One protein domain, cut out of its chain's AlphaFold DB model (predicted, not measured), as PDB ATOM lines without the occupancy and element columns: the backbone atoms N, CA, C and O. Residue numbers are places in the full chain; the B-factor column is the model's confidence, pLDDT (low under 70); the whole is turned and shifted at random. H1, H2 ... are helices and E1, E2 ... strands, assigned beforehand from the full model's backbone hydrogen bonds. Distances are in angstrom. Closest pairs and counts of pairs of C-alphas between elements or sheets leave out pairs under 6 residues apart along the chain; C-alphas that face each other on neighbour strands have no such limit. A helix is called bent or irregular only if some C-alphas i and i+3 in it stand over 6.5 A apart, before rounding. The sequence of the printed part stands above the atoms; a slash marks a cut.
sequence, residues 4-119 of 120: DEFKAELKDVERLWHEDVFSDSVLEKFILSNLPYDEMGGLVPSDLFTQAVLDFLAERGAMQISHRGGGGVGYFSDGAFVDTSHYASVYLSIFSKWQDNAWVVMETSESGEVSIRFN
ATOM      1  N   ASP A   4     -31.978  -3.304  14.404       91.50
ATOM      2  CA  ASP A   4     -31.319  -4.575  14.088       91.50
ATOM      3  C   ASP A   4     -31.478  -5.605  15.217       91.50
ATOM      4  O   ASP A   4     -31.714  -6.781  14.952       91.50
ATOM      5  N   GLU A   5     -31.421  -5.154  16.474       94.56
ATOM      6  CA  GLU A   5     -31.703  -5.988  17.652       94.56
ATOM      7  C   GLU A   5     -33.165  -6.449  17.647       94.56
ATOM      8  O   GLU A   5     -33.441  -7.634  17.818       94.56
ATOM      9  N   PHE A   6     -34.093  -5.532  17.351       94.94
ATOM     10  CA  PHE A   6     -35.517  -5.838  17.239       94.94
ATOM     11  C   PHE A   6     -35.788  -6.892  16.174       94.94
ATOM     12  O   PHE A   6     -36.490  -7.858  16.448       94.94
ATOM     13  N   LYS A   7     -35.201  -6.754  14.982       93.50
ATOM     14  CA  LYS A   7     -35.341  -7.742  13.904       93.50
ATOM     15  C   LYS A   7     -34.802  -9.115  14.302       93.50
ATOM     16  O   LYS A   7     -35.411 -10.128  13.964       93.50
ATOM     17  N   ALA A   8     -33.660  -9.152  14.990       94.94
ATOM     18  CA  ALA A   8     -33.058 -10.402  15.437       94.94
ATOM     19  C   ALA A   8     -33.952 -11.122  16.457       94.94
ATOM     20  O   ALA A   8     -34.254 -12.297  16.272       94.94
ATOM     21  N   GLU A   9     -34.426 -10.408  17.480       97.19
ATOM     22  CA  GLU A   9     -35.305 -10.976  18.507       97.19
ATOM     23  C   GLU A   9     -36.695 -11.324  17.960       97.19
ATOM     24  O   GLU A   9     -37.220 -12.397  18.259       97.19
ATOM     25  N   LEU A  10     -37.269 -10.473  17.101       96.44
ATOM     26  CA  LEU A  10     -38.561 -10.717  16.455       96.44
ATOM     27  C   LEU A  10     -38.562 -12.047  15.707       96.44
ATOM     28  O   LEU A  10     -39.532 -12.787  15.803       96.44
ATOM     29  N   LYS A  11     -37.468 -12.382  15.018       95.94
ATOM     30  CA  LYS A  11     -37.352 -13.645  14.286       95.94
ATOM     31  C   LYS A  11     -37.484 -14.865  15.200       95.94
ATOM     32  O   LYS A  11     -38.115 -15.849  14.818       95.94
ATOM     33  N   ASP A  12     -36.893 -14.817  16.393       96.69
ATOM     34  CA  ASP A  12     -36.994 -15.908  17.362       96.69
ATOM     35  C   ASP A  12     -38.384 -15.968  18.000       96.69
ATOM     36  O   ASP A  12     -38.947 -17.055  18.137       96.69
ATOM     37  N   VAL A  13     -38.962 -14.813  18.339       96.69
ATOM     38  CA  VAL A  13     -40.323 -14.712  18.890       96.69
ATOM     39  C   VAL A  13     -41.353 -15.226  17.889       96.69
ATOM     40  O   VAL A  13     -42.207 -16.029  18.253       96.69
ATOM     41  N   GLU A  14     -41.254 -14.814  16.628       96.19
ATOM     42  CA  GLU A  14     -42.150 -15.230  15.553       96.19
ATOM     43  C   GLU A  14     -42.029 -16.729  15.266       96.19
ATOM     44  O   GLU A  14     -43.040 -17.412  15.116       96.19
ATOM     45  N   ARG A  15     -40.805 -17.278  15.258       96.81
ATOM     46  CA  ARG A  15     -40.602 -18.727  15.131       96.81
ATOM     47  C   ARG A  15     -41.307 -19.485  16.256       96.81
ATOM     48  O   ARG A  15     -41.999 -20.459  15.986       96.81
ATOM     49  N   LEU A  16     -41.140 -19.046  17.503       97.25
ATOM     50  CA  LEU A  16     -41.771 -19.684  18.662       97.25
ATOM     51  C   LEU A  16     -43.294 -19.502  18.676       97.25
ATOM     52  O   LEU A  16     -44.002 -20.383  19.154       97.25
ATOM     53  N   TRP A  17     -43.801 -18.394  18.139       96.56
ATOM     54  CA  TRP A  17     -45.232 -18.181  17.932       96.56
ATOM     55  C   TRP A  17     -45.796 -19.149  16.885       96.56
ATOM     56  O   TRP A  17     -46.779 -19.829  17.150       96.56
ATOM     57  N   HIS A  18     -45.118 -19.322  15.747       94.50
ATOM     58  CA  HIS A  18     -45.503 -20.309  14.732       94.50
ATOM     59  C   HIS A  18     -45.396 -21.770  15.197       94.50
ATOM     60  O   HIS A  18     -46.074 -22.635  14.651       94.50
ATOM     61  N   GLU A  19     -44.536 -22.057  16.175       96.19
ATOM     62  CA  GLU A  19     -44.406 -23.373  16.812       96.19
ATOM     63  C   GLU A  19     -45.441 -23.596  17.939       96.19
ATOM     64  O   GLU A  19     -45.333 -24.582  18.668       96.19
ATOM     65  N   ASP A  20     -46.414 -22.689  18.110       93.50
ATOM     66  CA  ASP A  20     -47.414 -22.676  19.193       93.50
ATOM     67  C   ASP A  20     -46.794 -22.677  20.611       93.50
ATOM     68  O   ASP A  20     -47.436 -23.033  21.603       93.50
ATOM     69  N   VAL A  21     -45.522 -22.278  20.731       96.06
ATOM     70  CA  VAL A  21     -44.809 -22.154  22.012       96.06
ATOM     71  C   VAL A  21     -45.137 -20.818  22.674       96.06
ATOM     72  O   VAL A  21     -45.318 -20.754  23.892       96.06
ATOM     73  N   PHE A  22     -45.201 -19.747  21.883       93.25
ATOM     74  CA  PHE A  22     -45.635 -18.427  22.331       93.25
ATOM     75  C   PHE A  22     -47.053 -18.142  21.865       93.25
ATOM     76  O   PHE A  22     -47.409 -18.415  20.726       93.25
ATOM     77  N   SER A  23     -47.850 -17.561  22.755       91.88
ATOM     78  CA  SER A  23     -49.196 -17.121  22.424       91.88
ATOM     79  C   SER A  23     -49.192 -15.771  21.710       91.88
ATOM     80  O   SER A  23     -48.223 -15.006  21.768       91.88
ATOM     81  N   ASP A  24     -50.332 -15.436  21.116       90.94
ATOM     82  CA  ASP A  24     -50.612 -14.133  20.514       90.94
ATOM     83  C   ASP A  24     -50.271 -12.961  21.437       90.94
ATOM     84  O   ASP A  24     -49.688 -11.970  21.003       90.94
ATOM     85  N   SER A  25     -50.585 -13.064  22.735       87.62
ATOM     86  CA  SER A  25     -50.310 -11.973  23.673       87.62
ATOM     87  C   SER A  25     -48.814 -11.767  23.924       87.62
ATOM     88  O   SER A  25     -48.394 -10.638  24.185       87.62
ATOM     89  N   VAL A  26     -47.999 -12.823  23.812       91.06
ATOM     90  CA  VAL A  26     -46.538 -12.730  23.918       91.06
ATOM     91  C   VAL A  26     -45.969 -12.024  22.693       91.06
ATOM     92  O   VAL A  26     -45.189 -11.083  22.861       91.06
ATOM     93  N   LEU A  27     -46.398 -12.414  21.486       94.69
ATOM     94  CA  LEU A  27     -46.006 -11.749  20.241       94.69
ATOM     95  C   LEU A  27     -46.428 -10.271  20.244       94.69
ATOM     96  O   LEU A  27     -45.594  -9.387  20.048       94.69
ATOM     97  N   GLU A  28     -47.702  -9.995  20.533       93.12
ATOM     98  CA  GLU A  28     -48.266  -8.642  20.610       93.12
ATOM     99  C   GLU A  28     -47.492  -7.783  21.609       93.12
ATOM    100  O   GLU A  28     -46.998  -6.709  21.265       93.12
ATOM    101  N   LYS A  29     -47.307  -8.272  22.839       91.19
ATOM    102  CA  LYS A  29     -46.571  -7.536  23.869       91.19
ATOM    103  C   LYS A  29     -45.132  -7.261  23.450       91.19
ATOM    104  O   LYS A  29     -44.648  -6.155  23.693       91.19
ATOM    105  N   PHE A  30     -44.448  -8.241  22.855       94.62
ATOM    106  CA  PHE A  30     -43.082  -8.061  22.380       94.62
ATOM    107  C   PHE A  30     -43.009  -6.925  21.356       94.62
ATOM    108  O   PHE A  30     -42.222  -5.997  21.550       94.62
ATOM    109  N   ILE A  31     -43.864  -6.953  20.329       95.06
ATOM    110  CA  ILE A  31     -43.887  -5.938  19.271       95.06
ATOM    111  C   ILE A  31     -44.214  -4.563  19.859       95.06
ATOM    112  O   ILE A  31     -43.430  -3.630  19.701       95.06
ATOM    113  N   LEU A  32     -45.320  -4.438  20.595       92.00
ATOM    114  CA  LEU A  32     -45.788  -3.152  21.122       92.00
ATOM    115  C   LEU A  32     -44.829  -2.521  22.142       92.00
ATOM    116  O   LEU A  32     -44.814  -1.302  22.292       92.00
ATOM    117  N   SER A  33     -44.023  -3.328  22.837       91.19
ATOM    118  CA  SER A  33     -43.076  -2.829  23.846       91.19
ATOM    119  C   SER A  33     -41.691  -2.513  23.281       91.19
ATOM    120  O   SER A  33     -40.971  -1.710  23.872       91.19
ATOM    121  N   ASN A  34     -41.288  -3.161  22.181       93.50
ATOM    122  CA  ASN A  34     -39.901  -3.119  21.705       93.50
ATOM    123  C   ASN A  34     -39.721  -2.503  20.319       93.50
ATOM    124  O   ASN A  34     -38.582  -2.185  19.970       93.50
ATOM    125  N   LEU A  35     -40.795  -2.307  19.547       92.50
ATOM    126  CA  LEU A  35     -40.712  -1.687  18.228       92.50
ATOM    127  C   LEU A  35     -40.089  -0.279  18.345       92.50
ATOM    128  O   LEU A  35     -40.624   0.576  19.057       92.50
ATOM    129  N   PRO A  36     -38.948  -0.002  17.684       90.44
ATOM    130  CA  PRO A  36     -38.257   1.272  17.840       90.44
ATOM    131  C   PRO A  36     -38.943   2.372  17.028       90.44
ATOM    132  O   PRO A  36     -38.568   2.655  15.889       90.44
ATOM    133  N   TYR A  37     -39.936   3.020  17.641       82.12
ATOM    134  CA  TYR A  37     -40.756   4.074  17.036       82.12
ATOM    135  C   TYR A  37     -39.958   5.142  16.299       82.12
ATOM    136  O   TYR A  37     -40.354   5.550  15.206       82.12
ATOM    137  N   ASP A  38     -38.834   5.579  16.858       82.56
ATOM    138  CA  ASP A  38     -38.004   6.635  16.276       82.56
ATOM    139  C   ASP A  38     -37.382   6.225  14.932       82.56
ATOM    140  O   ASP A  38     -37.188   7.068  14.059       82.56
ATOM    141  N   GLU A  39     -37.156   4.927  14.721       83.44
ATOM    142  CA  GLU A  39     -36.505   4.369  13.529       83.44
ATOM    143  C   GLU A  39     -37.529   3.898  12.467       83.44
ATOM    144  O   GLU A  39     -37.168   3.674  11.315       83.44
ATOM    145  N   MET A  40     -38.830   3.841  12.796       76.38
ATOM    146  CA  MET A  40     -39.902   3.364  11.895       76.38
ATOM    147  C   MET A  40     -40.194   4.256  10.683       76.38
ATOM    148  O   MET A  40     -40.843   3.809   9.744       76.38
ATOM    149  N   GLY A  41     -39.779   5.525  10.703       69.25
ATOM    150  CA  GLY A  41     -40.213   6.526   9.715       69.25
ATOM    151  C   GLY A  41     -39.803   6.237   8.268       69.25
ATOM    152  O   GLY A  41     -40.334   6.875   7.371       69.25
ATOM    153  N   GLY A  42     -38.884   5.297   8.041       77.44
ATOM    154  CA  GLY A  42     -38.451   4.869   6.709       77.44
ATOM    155  C   GLY A  42     -38.522   3.358   6.485       77.44
ATOM    156  O   GLY A  42     -37.895   2.871   5.551       77.44
ATOM    157  N   LEU A  43     -39.218   2.614   7.350       82.56
ATOM    158  CA  LEU A  43     -39.258   1.153   7.303       82.56
ATOM    159  C   LEU A  43     -40.622   0.668   6.828       82.56
ATOM    160  O   LEU A  43     -41.610   0.786   7.557       82.56
ATOM    161  N   VAL A  44     -40.648   0.079   5.632       90.00
ATOM    162  CA  VAL A  44     -41.848  -0.565   5.097       90.00
ATOM    163  C   VAL A  44     -42.224  -1.724   6.033       90.00
ATOM    164  O   VAL A  44     -41.342  -2.503   6.403       90.00
ATOM    165  N   PRO A  45     -43.496  -1.885   6.442       92.38
ATOM    166  CA  PRO A  45     -43.893  -2.929   7.388       92.38
ATOM    167  C   PRO A  45     -43.477  -4.342   6.954       92.38
ATOM    168  O   PRO A  45     -43.038  -5.132   7.786       92.38
ATOM    169  N   SER A  46     -43.526  -4.633   5.652       92.12
ATOM    170  CA  SER A  46     -43.094  -5.910   5.065       92.12
ATOM    171  C   SER A  46     -41.584  -6.171   5.144       92.12
ATOM    172  O   SER A  46     -41.159  -7.309   4.973       92.12
ATOM    173  N   ASP A  47     -40.764  -5.150   5.411       90.25
ATOM    174  CA  ASP A  47     -39.324  -5.316   5.664       90.25
ATOM    175  C   ASP A  47     -39.036  -5.733   7.118       90.25
ATOM    176  O   ASP A  47     -37.897  -6.067   7.465       90.25
ATOM    177  N   LEU A  48     -40.047  -5.644   7.988       90.44
ATOM    178  CA  LEU A  48     -39.961  -5.959   9.414       90.44
ATOM    179  C   LEU A  48     -40.697  -7.245   9.761       90.44
ATOM    180  O   LEU A  48     -40.195  -8.031  10.557       90.44
ATOM    181  N   PHE A  49     -41.875  -7.439   9.179       93.94
ATOM    182  CA  PHE A  49     -42.829  -8.459   9.580       93.94
ATOM    183  C   PHE A  49     -43.186  -9.357   8.401       93.94
ATOM    184  O   PHE A  49     -43.321  -8.891   7.267       93.94
ATOM    185  N   THR A  50     -43.394 -10.645   8.671       94.94
ATOM    186  CA  THR A  50     -44.025 -11.530   7.689       94.94
ATOM    187  C   THR A  50     -45.499 -11.183   7.515       94.94
ATOM    188  O   THR A  50     -46.100 -10.505   8.349       94.94
ATOM    189  N   GLN A  51     -46.115 -11.694   6.445       94.94
ATOM    190  CA  GLN A  51     -47.540 -11.475   6.200       94.94
ATOM    191  C   GLN A  51     -48.414 -11.960   7.366       94.94
ATOM    192  O   GLN A  51     -49.356 -11.272   7.730       94.94
ATOM    193  N   ALA A  52     -48.065 -13.087   7.997       95.56
ATOM    194  CA  ALA A  52     -48.816 -13.611   9.136       95.56
ATOM    195  C   ALA A  52     -48.808 -12.635  10.322       95.56
ATOM    196  O   ALA A  52     -49.844 -12.401  10.941       95.56
ATOM    197  N   VAL A  53     -47.655 -12.020  10.605       96.25
ATOM    198  CA  VAL A  53     -47.545 -11.010  11.663       96.25
ATOM    199  C   VAL A  53     -48.251  -9.711  11.266       96.25
ATOM    200  O   VAL A  53     -48.871  -9.077  12.113       96.25
ATOM    201  N   LEU A  54     -48.211  -9.310   9.992       96.44
ATOM    202  CA  LEU A  54     -48.958  -8.142   9.514       96.44
ATOM    203  C   LEU A  54     -50.474  -8.343   9.649       96.44
ATOM    204  O   LEU A  54     -51.147  -7.470  10.193       96.44
ATOM    205  N   ASP A  55     -51.000  -9.491   9.223       96.25
ATOM    206  CA  ASP A  55     -52.422  -9.831   9.347       96.25
ATOM    207  C   ASP A  55     -52.849  -9.843  10.820       96.25
ATOM    208  O   ASP A  55     -53.846  -9.217  11.189       96.25
ATOM    209  N   PHE A  56     -52.028 -10.456  11.679       95.88
ATOM    210  CA  PHE A  56     -52.202 -10.434  13.128       95.88
ATOM    211  C   PHE A  56     -52.264  -9.002  13.679       95.88
ATOM    212  O   PHE A  56     -53.221  -8.633  14.357       95.88
ATOM    213  N   LEU A  57     -51.279  -8.154  13.367       95.88
ATOM    214  CA  LEU A  57     -51.247  -6.768  13.843       95.88
ATOM    215  C   LEU A  57     -52.447  -5.960  13.336       95.88
ATOM    216  O   LEU A  57     -52.970  -5.134  14.083       95.88
ATOM    217  N   ALA A  58     -52.890  -6.182  12.096       96.62
ATOM    218  CA  ALA A  58     -54.062  -5.516  11.534       96.62
ATOM    219  C   ALA A  58     -55.343  -5.904  12.283       96.62
ATOM    220  O   ALA A  58     -56.087  -5.016  12.701       96.62
ATOM    221  N   GLU A  59     -55.577  -7.198  12.507       94.44
ATOM    222  CA  GLU A  59     -56.748  -7.701  13.235       94.44
ATOM    223  C   GLU A  59     -56.762  -7.194  14.683       94.44
ATOM    224  O   GLU A  59     -57.737  -6.598  15.153       94.44
ATOM    225  N   ARG A  60     -55.645  -7.377  15.390       92.50
ATOM    226  CA  ARG A  60     -55.498  -6.972  16.790       92.50
ATOM    227  C   ARG A  60     -55.586  -5.460  16.942       92.50
ATOM    228  O   ARG A  60     -56.299  -4.973  17.817       92.50
ATOM    229  N   GLY A  61     -54.928  -4.714  16.062       93.69
ATOM    230  CA  GLY A  61     -54.971  -3.259  16.022       93.69
ATOM    231  C   GLY A  61     -56.379  -2.717  15.802       93.69
ATOM    232  O   GLY A  61     -56.838  -1.878  16.578       93.69
ATOM    233  N   ALA A  62     -57.085  -3.236  14.797       93.38
ATOM    234  CA  ALA A  62     -58.477  -2.901  14.511       93.38
ATOM    235  C   ALA A  62     -59.374  -3.135  15.733       93.38
ATOM    236  O   ALA A  62     -60.101  -2.231  16.160       93.38
ATOM    237  N   MET A  63     -59.266  -4.316  16.351       89.56
ATOM    238  CA  MET A  63     -60.019  -4.665  17.552       89.56
ATOM    239  C   MET A  63     -59.728  -3.685  18.697       89.56
ATOM    240  O   MET A  63     -60.659  -3.136  19.280       89.56
ATOM    241  N   GLN A  64     -58.458  -3.428  19.018       88.62
ATOM    242  CA  GLN A  64     -58.083  -2.564  20.144       88.62
ATOM    243  C   GLN A  64     -58.524  -1.110  19.917       88.62
ATOM    244  O   GLN A  64     -59.103  -0.488  20.810       88.62
ATOM    245  N   ILE A  65     -58.304  -0.561  18.717       90.81
ATOM    246  CA  ILE A  65     -58.640   0.837  18.404       90.81
ATOM    247  C   ILE A  65     -60.159   1.050  18.411       90.81
ATOM    248  O   ILE A  65     -60.614   2.041  18.985       90.81
ATOM    249  N   SER A  66     -60.941   0.106  17.876       88.62
ATOM    250  CA  SER A  66     -62.414   0.178  17.892       88.62
ATOM    251  C   SER A  66     -62.983   0.277  19.315       88.62
ATOM    252  O   SER A  66     -63.992   0.938  19.546       88.62
ATOM    253  N   HIS A  67     -62.309  -0.325  20.302       81.56
ATOM    254  CA  HIS A  67     -62.744  -0.337  21.704       81.56
ATOM    255  C   HIS A  67     -62.104   0.759  22.575       81.56
ATOM    256  O   HIS A  67     -62.412   0.848  23.766       81.56
ATOM    257  N   ARG A  68     -61.270   1.645  22.009       76.06
ATOM    258  CA  ARG A  68     -60.515   2.693  22.735       76.06
ATOM    259  C   ARG A  68     -61.391   3.643  23.571       76.06
ATOM    260  O   ARG A  68     -60.893   4.276  24.498       76.06
ATOM    261  N   GLY A  69     -62.689   3.741  23.271       63.19
ATOM    262  CA  GLY A  69     -63.673   4.555  24.000       63.19
ATOM    263  C   GLY A  69     -64.512   3.808  25.047       63.19
ATOM    264  O   GLY A  69     -65.314   4.441  25.728       63.19
ATOM    265  N   GLY A  70     -64.345   2.489  25.196       60.31
ATOM    266  CA  GLY A  70     -65.175   1.636  26.061       60.31
ATOM    267  C   GLY A  70     -64.938   1.783  27.570       60.31
ATOM    268  O   GLY A  70     -65.666   1.183  28.353       60.31
ATOM    269  N   GLY A  71     -63.956   2.593  27.981       52.97
ATOM    270  CA  GLY A  71     -63.636   2.884  29.381       52.97
ATOM    271  C   GLY A  71     -62.845   1.773  30.074       52.97
ATOM    272  O   GLY A  71     -63.417   0.786  30.508       52.97
ATOM    273  N   GLY A  72     -61.528   1.963  30.231       52.81
ATOM    274  CA  GLY A  72     -60.692   1.260  31.221       52.81
ATOM    275  C   GLY A  72     -60.770  -0.271  31.231       52.81
ATOM    276  O   GLY A  72     -60.591  -0.879  32.286       52.81
ATOM    277  N   VAL A  73     -61.073  -0.897  30.095       60.00
ATOM    278  CA  VAL A  73     -61.178  -2.352  30.011       60.00
ATOM    279  C   VAL A  73     -59.772  -2.912  29.853       60.00
ATOM    280  O   VAL A  73     -59.072  -2.607  28.896       60.00
ATOM    281  N   GLY A  74     -59.334  -3.727  30.796       64.69
ATOM    282  CA  GLY A  74     -58.224  -4.636  30.570       64.69
ATOM    283  C   GLY A  74     -58.713  -6.055  30.767       64.69
ATOM    284  O   GLY A  74     -59.661  -6.287  31.519       64.69
ATOM    285  N   TYR A  75     -58.099  -7.006  30.082       64.62
ATOM    286  CA  TYR A  75     -58.399  -8.417  30.284       64.62
ATOM    287  C   TYR A  75     -57.114  -9.181  30.567       64.62
ATOM    288  O   TYR A  75     -56.020  -8.742  30.223       64.62
ATOM    289  N   PHE A  76     -57.242 -10.321  31.238       64.81
ATOM    290  CA  PHE A  76     -56.112 -11.219  31.414       64.81
ATOM    291  C   PHE A  76     -56.006 -12.121  30.186       64.81
ATOM    292  O   PHE A  76     -56.939 -12.866  29.893       64.81
ATOM    293  N   SER A  77     -54.877 -12.046  29.487       62.41
ATOM    294  CA  SER A  77     -54.496 -12.961  28.408       62.41
ATOM    295  C   SER A  77     -53.227 -13.678  28.829       62.41
ATOM    296  O   SER A  77     -52.268 -13.018  29.220       62.41
ATOM    297  N   ASP A  78     -53.222 -15.011  28.791       66.25
ATOM    298  CA  ASP A  78     -52.027 -15.839  29.034       66.25
ATOM    299  C   ASP A  78     -51.261 -15.491  30.326       66.25
ATOM    300  O   ASP A  78     -50.034 -15.456  30.377       66.25
ATOM    301  N   GLY A  79     -52.001 -15.189  31.396       65.25
ATOM    302  CA  GLY A  79     -51.427 -14.833  32.699       65.25
ATOM    303  C   GLY A  79     -50.911 -13.392  32.816       65.25
ATOM    304  O   GLY A  79     -50.431 -13.014  33.884       65.25
ATOM    305  N   ALA A  80     -51.043 -12.567  31.775       66.38
ATOM    306  CA  ALA A  80     -50.701 -11.148  31.786       66.38
ATOM    307  C   ALA A  80     -51.957 -10.266  31.715       66.38
ATOM    308  O   ALA A  80     -52.903 -10.560  30.989       66.38
ATOM    309  N   PHE A  81     -51.961  -9.157  32.460       70.44
ATOM    310  CA  PHE A  81     -52.981  -8.119  32.303       70.44
ATOM    311  C   PHE A  81     -52.690  -7.302  31.039       70.44
ATOM    312  O   PHE A  81     -51.603  -6.739  30.903       70.44
ATOM    313  N   VAL A  82     -53.661  -7.238  30.131       68.12
ATOM    314  CA  VAL A  82     -53.623  -6.463  28.890       68.12
ATOM    315  C   VAL A  82     -54.501  -5.232  29.069       68.12
ATOM    316  O   VAL A  82     -55.719  -5.356  29.169       68.12
ATOM    317  N   ASP A  83     -53.890  -4.047  29.106       73.62
ATOM    318  CA  ASP A  83     -54.603  -2.766  29.112       73.62
ATOM    319  C   ASP A  83     -54.973  -2.378  27.673       73.62
ATOM    320  O   ASP A  83     -54.115  -1.963  26.884       73.62
ATOM    321  N   THR A  84     -56.258  -2.503  27.329       69.19
ATOM    322  CA  THR A  84     -56.737  -2.216  25.967       69.19
ATOM    323  C   THR A  84     -56.578  -0.744  25.594       69.19
ATOM    324  O   THR A  84     -56.327  -0.428  24.435       69.19
ATOM    325  N   SER A  85     -56.641   0.179  26.563       77.69
ATOM    326  CA  SER A  85     -56.525   1.620  26.304       77.69
ATOM    327  C   SER A  85     -55.085   2.007  25.978       77.69
ATOM    328  O   SER A  85     -54.837   2.831  25.085       77.69
ATOM    329  N   HIS A  86     -54.126   1.382  26.668       83.19
ATOM    330  CA  HIS A  86     -52.713   1.528  26.349       83.19
ATOM    331  C   HIS A  86     -52.396   0.920  24.979       83.19
ATOM    332  O   HIS A  86     -51.914   1.640  24.104       83.19
ATOM    333  N   TYR A  87     -52.738  -0.352  24.748       87.25
ATOM    334  CA  TYR A  87     -52.437  -1.033  23.481       87.25
ATOM    335  C   TYR A  87     -53.094  -0.343  22.287       87.25
ATOM    336  O   TYR A  87     -52.421  -0.101  21.290       87.25
ATOM    337  N   ALA A  88     -54.355   0.084  22.398       89.44
ATOM    338  CA  ALA A  88     -55.021   0.859  21.354       89.44
ATOM    339  C   ALA A  88     -54.265   2.148  21.000       89.44
ATOM    340  O   ALA A  88     -54.162   2.507  19.831       89.44
ATOM    341  N   SER A  89     -53.715   2.850  21.996       89.19
ATOM    342  CA  SER A  89     -52.949   4.083  21.767       89.19
ATOM    343  C   SER A  89     -51.602   3.808  21.093       89.19
ATOM    344  O   SER A  89     -51.169   4.576  20.231       89.19
ATOM    345  N   VAL A  90     -50.961   2.696  21.447       91.94
ATOM    346  CA  VAL A  90     -49.708   2.244  20.834       91.94
ATOM    347  C   VAL A  90     -49.945   1.822  19.379       91.94
ATOM    348  O   VAL A  90     -49.267   2.327  18.485       91.94
ATOM    349  N   TYR A  91     -50.966   1.003  19.113       94.00
ATOM    350  CA  TYR A  91     -51.378   0.633  17.756       94.00
ATOM    351  C   TYR A  91     -51.735   1.846  16.908       94.00
ATOM    352  O   TYR A  91     -51.246   1.971  15.788       94.00
ATOM    353  N   LEU A  92     -52.532   2.774  17.443       92.75
ATOM    354  CA  LEU A  92     -52.877   3.998  16.728       92.75
ATOM    355  C   LEU A  92     -51.618   4.776  16.325       92.75
ATOM    356  O   LEU A  92     -51.551   5.289  15.211       92.75
ATOM    357  N   SER A  93     -50.608   4.826  17.195       91.94
ATOM    358  CA  SER A  93     -49.334   5.491  16.900       91.94
ATOM    359  C   SER A  93     -48.548   4.777  15.792       91.94
ATOM    360  O   SER A  93     -48.028   5.440  14.895       91.94
ATOM    361  N   ILE A  94     -48.500   3.438  15.819       93.50
ATOM    362  CA  ILE A  94     -47.885   2.604  14.769       93.50
ATOM    363  C   ILE A  94     -48.556   2.873  13.419       93.50
ATOM    364  O   ILE A  94     -47.898   3.286  12.463       93.50
ATOM    365  N   PHE A  95     -49.871   2.664  13.347       93.75
ATOM    366  CA  PHE A  95     -50.602   2.718  12.087       93.75
ATOM    367  C   PHE A  95     -50.703   4.128  11.530       93.75
ATOM    368  O   PHE A  95     -50.584   4.282  10.322       93.75
ATOM    369  N   SER A  96     -50.819   5.159  12.374       92.00
ATOM    370  CA  SER A  96     -50.774   6.548  11.894       92.00
ATOM    371  C   SER A  96     -49.443   6.844  11.203       92.00
ATOM    372  O   SER A  96     -49.428   7.372  10.098       92.00
ATOM    373  N   LYS A  97     -48.319   6.412  11.789       91.62
ATOM    374  CA  LYS A  97     -46.991   6.633  11.202       91.62
ATOM    375  C   LYS A  97     -46.796   5.876   9.886       91.62
ATOM    376  O   LYS A  97     -46.171   6.390   8.961       91.62
ATOM    377  N   TRP A  98     -47.320   4.660   9.781       92.56
ATOM    378  CA  TRP A  98     -47.297   3.909   8.524       92.56
ATOM    379  C   TRP A  98     -48.268   4.466   7.480       92.56
ATOM    380  O   TRP A  98     -47.974   4.413   6.287       92.56
ATOM    381  N   GLN A  99     -49.391   5.038   7.911       92.88
ATOM    382  CA  GLN A  99     -50.359   5.692   7.038       92.88
ATOM    383  C   GLN A  99     -49.799   7.000   6.471       92.88
ATOM    384  O   GLN A  99     -49.972   7.258   5.283       92.88
ATOM    385  N   ASP A 100     -49.042   7.764   7.266       91.12
ATOM    386  CA  ASP A 100     -48.304   8.951   6.802       91.12
ATOM    387  C   ASP A 100     -47.310   8.615   5.675       91.12
ATOM    388  O   ASP A 100     -47.026   9.450   4.818       91.12
ATOM    389  N   ASN A 101     -46.811   7.375   5.649       91.00
ATOM    390  CA  ASN A 101     -45.926   6.849   4.608       91.00
ATOM    391  C   ASN A 101     -46.663   6.067   3.504       91.00
ATOM    392  O   ASN A 101     -46.023   5.470   2.641       91.00
ATOM    393  N   ALA A 102     -47.998   6.067   3.516       92.62
ATOM    394  CA  ALA A 102     -48.850   5.350   2.569       92.62
ATOM    395  C   ALA A 102     -48.597   3.828   2.493       92.62
ATOM    396  O   ALA A 102     -48.835   3.216   1.453       92.62
ATOM    397  N   TRP A 103     -48.156   3.193   3.583       93.50
ATOM    398  CA  TRP A 103     -47.985   1.730   3.651       93.50
ATOM    399  C   TRP A 103     -49.208   0.995   4.186       93.50
ATOM    400  O   TRP A 103     -49.342  -0.210   3.993       93.50
ATOM    401  N   VAL A 104     -50.096   1.699   4.877       94.19
ATOM    402  CA  VAL A 104     -51.318   1.137   5.448       94.19
ATOM    403  C   VAL A 104     -52.456   2.131   5.275       94.19
ATOM    404  O   VAL A 104     -52.248   3.345   5.281       94.19
ATOM    405  N   VAL A 105     -53.662   1.606   5.125       95.38
ATOM    406  CA  VAL A 105     -54.905   2.365   5.161       95.38
ATOM    407  C   VAL A 105     -55.671   1.937   6.403       95.38
ATOM    408  O   VAL A 105     -55.948   0.751   6.584       95.38
ATOM    409  N   MET A 106     -56.005   2.910   7.248       94.88
ATOM    410  CA  MET A 106     -56.906   2.731   8.377       94.88
ATOM    411  C   MET A 106     -58.215   3.461   8.079       94.88
ATOM    412  O   MET A 106     -58.225   4.670   7.833       94.88
ATOM    413  N   GLU A 107     -59.319   2.727   8.096       94.06
ATOM    414  CA  GLU A 107     -60.663   3.258   7.872       94.06
ATOM    415  C   GLU A 107     -61.492   3.075   9.139       94.06
ATOM    416  O   GLU A 107     -61.319   2.111   9.881       94.06
ATOM    417  N   THR A 108     -62.400   4.010   9.402       91.88
ATOM    418  CA  THR A 108     -63.359   3.909  10.505       91.88
ATOM    419  C   THR A 108     -64.761   3.980   9.927       91.88
ATOM    420  O   THR A 108     -65.085   4.914   9.192       91.88
ATOM    421  N   SER A 109     -65.580   2.980  10.229       91.38
ATOM    422  CA  SER A 109     -66.977   2.927   9.814       91.38
ATOM    423  C   SER A 109     -67.837   3.910  10.616       91.38
ATOM    424  O   SER A 109     -67.430   4.429  11.657       91.38
ATOM    425  N   GLU A 110     -69.077   4.128  10.174       88.06
ATOM    426  CA  GLU A 110     -70.048   4.953  10.907       88.06
ATOM    427  C   GLU A 110     -70.378   4.399  12.307       88.06
ATOM    428  O   GLU A 110     -70.745   5.166  13.197       88.06
ATOM    429  N   SER A 111     -70.222   3.086  12.529       86.94
ATOM    430  CA  SER A 111     -70.415   2.445  13.837       86.94
ATOM    431  C   SER A 111     -69.198   2.559  14.764       86.94
ATOM    432  O   SER A 111     -69.275   2.122  15.911       86.94
ATOM    433  N   GLY A 112     -68.091   3.148  14.297       84.81
ATOM    434  CA  GLY A 112     -66.840   3.266  15.049       84.81
ATOM    435  C   GLY A 112     -65.926   2.040  14.956       84.81
ATOM    436  O   GLY A 112     -64.924   1.981  15.663       84.81
ATOM    437  N   GLU A 113     -66.249   1.074  14.093       89.44
ATOM    438  CA  GLU A 113     -65.388  -0.078  13.818       89.44
ATOM    439  C   GLU A 113     -64.227   0.339  12.912       89.44
ATOM    440  O   GLU A 113     -64.419   1.027  11.907       89.44
ATOM    441  N   VAL A 114     -63.017  -0.071  13.275       93.06
ATOM    442  CA  VAL A 114     -61.791   0.225  12.536       93.06
ATOM    443  C   VAL A 114     -61.395  -0.972  11.687       93.06
ATOM    444  O   VAL A 114     -61.394  -2.097  12.171       93.06
ATOM    445  N   SER A 115     -60.999  -0.727  10.441       94.94
ATOM    446  CA  SER A 115     -60.345  -1.715   9.583       94.94
ATOM    447  C   SER A 115     -58.951  -1.227   9.194       94.94
ATOM    448  O   SER A 115     -58.710  -0.027   9.049       94.94
ATOM    449  N   ILE A 116     -58.015  -2.166   9.066       96.75
ATOM    450  CA  ILE A 116     -56.608  -1.887   8.770       96.75
ATOM    451  C   ILE A 116     -56.190  -2.774   7.605       96.75
ATOM    452  O   ILE A 116     -56.386  -3.987   7.645       96.75
ATOM    453  N   ARG A 117     -55.630  -2.173   6.553       95.00
ATOM    454  CA  ARG A 117     -55.176  -2.885   5.352       95.00
ATOM    455  C   ARG A 117     -53.800  -2.391   4.939       95.00
ATOM    456  O   ARG A 117     -53.624  -1.195   4.716       95.00
ATOM    457  N   PHE A 118     -52.838  -3.300   4.825       93.38
ATOM    458  CA  PHE A 118     -51.517  -2.974   4.292       93.38
ATOM    459  C   PHE A 118     -51.572  -2.842   2.772       93.38
ATOM    460  O   PHE A 118     -52.246  -3.616   2.090       93.38
ATOM    461  N   ASN A 119     -50.860  -1.850   2.250       88.62
ATOM    462  CA  ASN A 119     -50.691  -1.661   0.822       88.62
ATOM    463  C   ASN A 119     -49.599  -2.624   0.345       88.62
ATOM    464  O   ASN A 119     -48.470  -2.566   0.827       88.62
TER     465      ASN A 119
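Overview. This is residues 4 to 119 of the 120 residues of an uncharacterized protein of Lysobacter sp. Root690 (UniProt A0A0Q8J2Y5). Helices H4 and H5 meet steeply in the core, and a strand hairpin, E3 and E4, packs on both. The side-by-side helices H1 and H2 form another hairpin, with H2 nearer the core; short H3 packs on the later part of H5, and a third hairpin, E1 and E2, sits by the start of H5. The printed part has 116 residues with five named helices and four named strands, in the order H1 H2 H3 H4 E1 E2 H5 E3 E4; the class is mixed, with two antiparallel sheets of two strands. It is compact, with a radius of gyration of the C-alphas of 13.9 A and spans of 39 by 36 by 23 A.

Arrangement. H1, residues 4 to 18, and H2, residues 24 to 34, touch at a shallow tilt of 5 degrees, opposite ways; their closest C-alphas, Val 13 and Leu 27, are 6.5 A apart. The hub is H5, residues 84 to 100; H2 only just touches it, with 3 pairs of C-alphas within 8 A, the closest Leu 32 and Val 90 at 6.7 A. H3, residues 37 to 42, is irregular, C-alphas 39 and 42 being 7.1 A apart, and touches H5, closest at C-alphas 41 and 97, 6.9 A. H4, residues 51 to 66, touches H5 with residues 61 to 65 alone, at a steep tilt of 61 degrees; C-alphas 65 and 88 are closest, 4.7 A. In the hairpin of E1, residues 74 to 77, and E2, residues 80 to 83, N 75 and O 82 are 3.0 A apart, within hydrogen-bond range. In that of E3, residues 104 to 108, and E4, residues 114 to 118, N 105 and O 117 are 2.8 A apart, within that range. The closest C-alphas of H4 and E4, Ala 62 and Val 114, are 5.0 A apart. Every O i to N i+4 pair is within range in H2, H4 and H5, but 10 of 11 in H1 and 0 of 2 in H3, where 1 of 3 O i to N i+3 pairs is.

Along the chain. H1 begins at C-alpha 4 (-31.319, -4.575, 14.088) and measures 21.2 A from first to last C-alpha, H4 22.2 A and H5 23.7 A. E4 ends at C-alpha 118 (-51.517, -2.974, 4.292).

Size, cuts and confidence. The C-alphas farthest apart, Glu 5 and Glu 110, are 40.4 A apart. The printed part has no cut and no long link. Its mean pLDDT is 87.7; residues 41, 69 to 80, 82 and 84 are under 70.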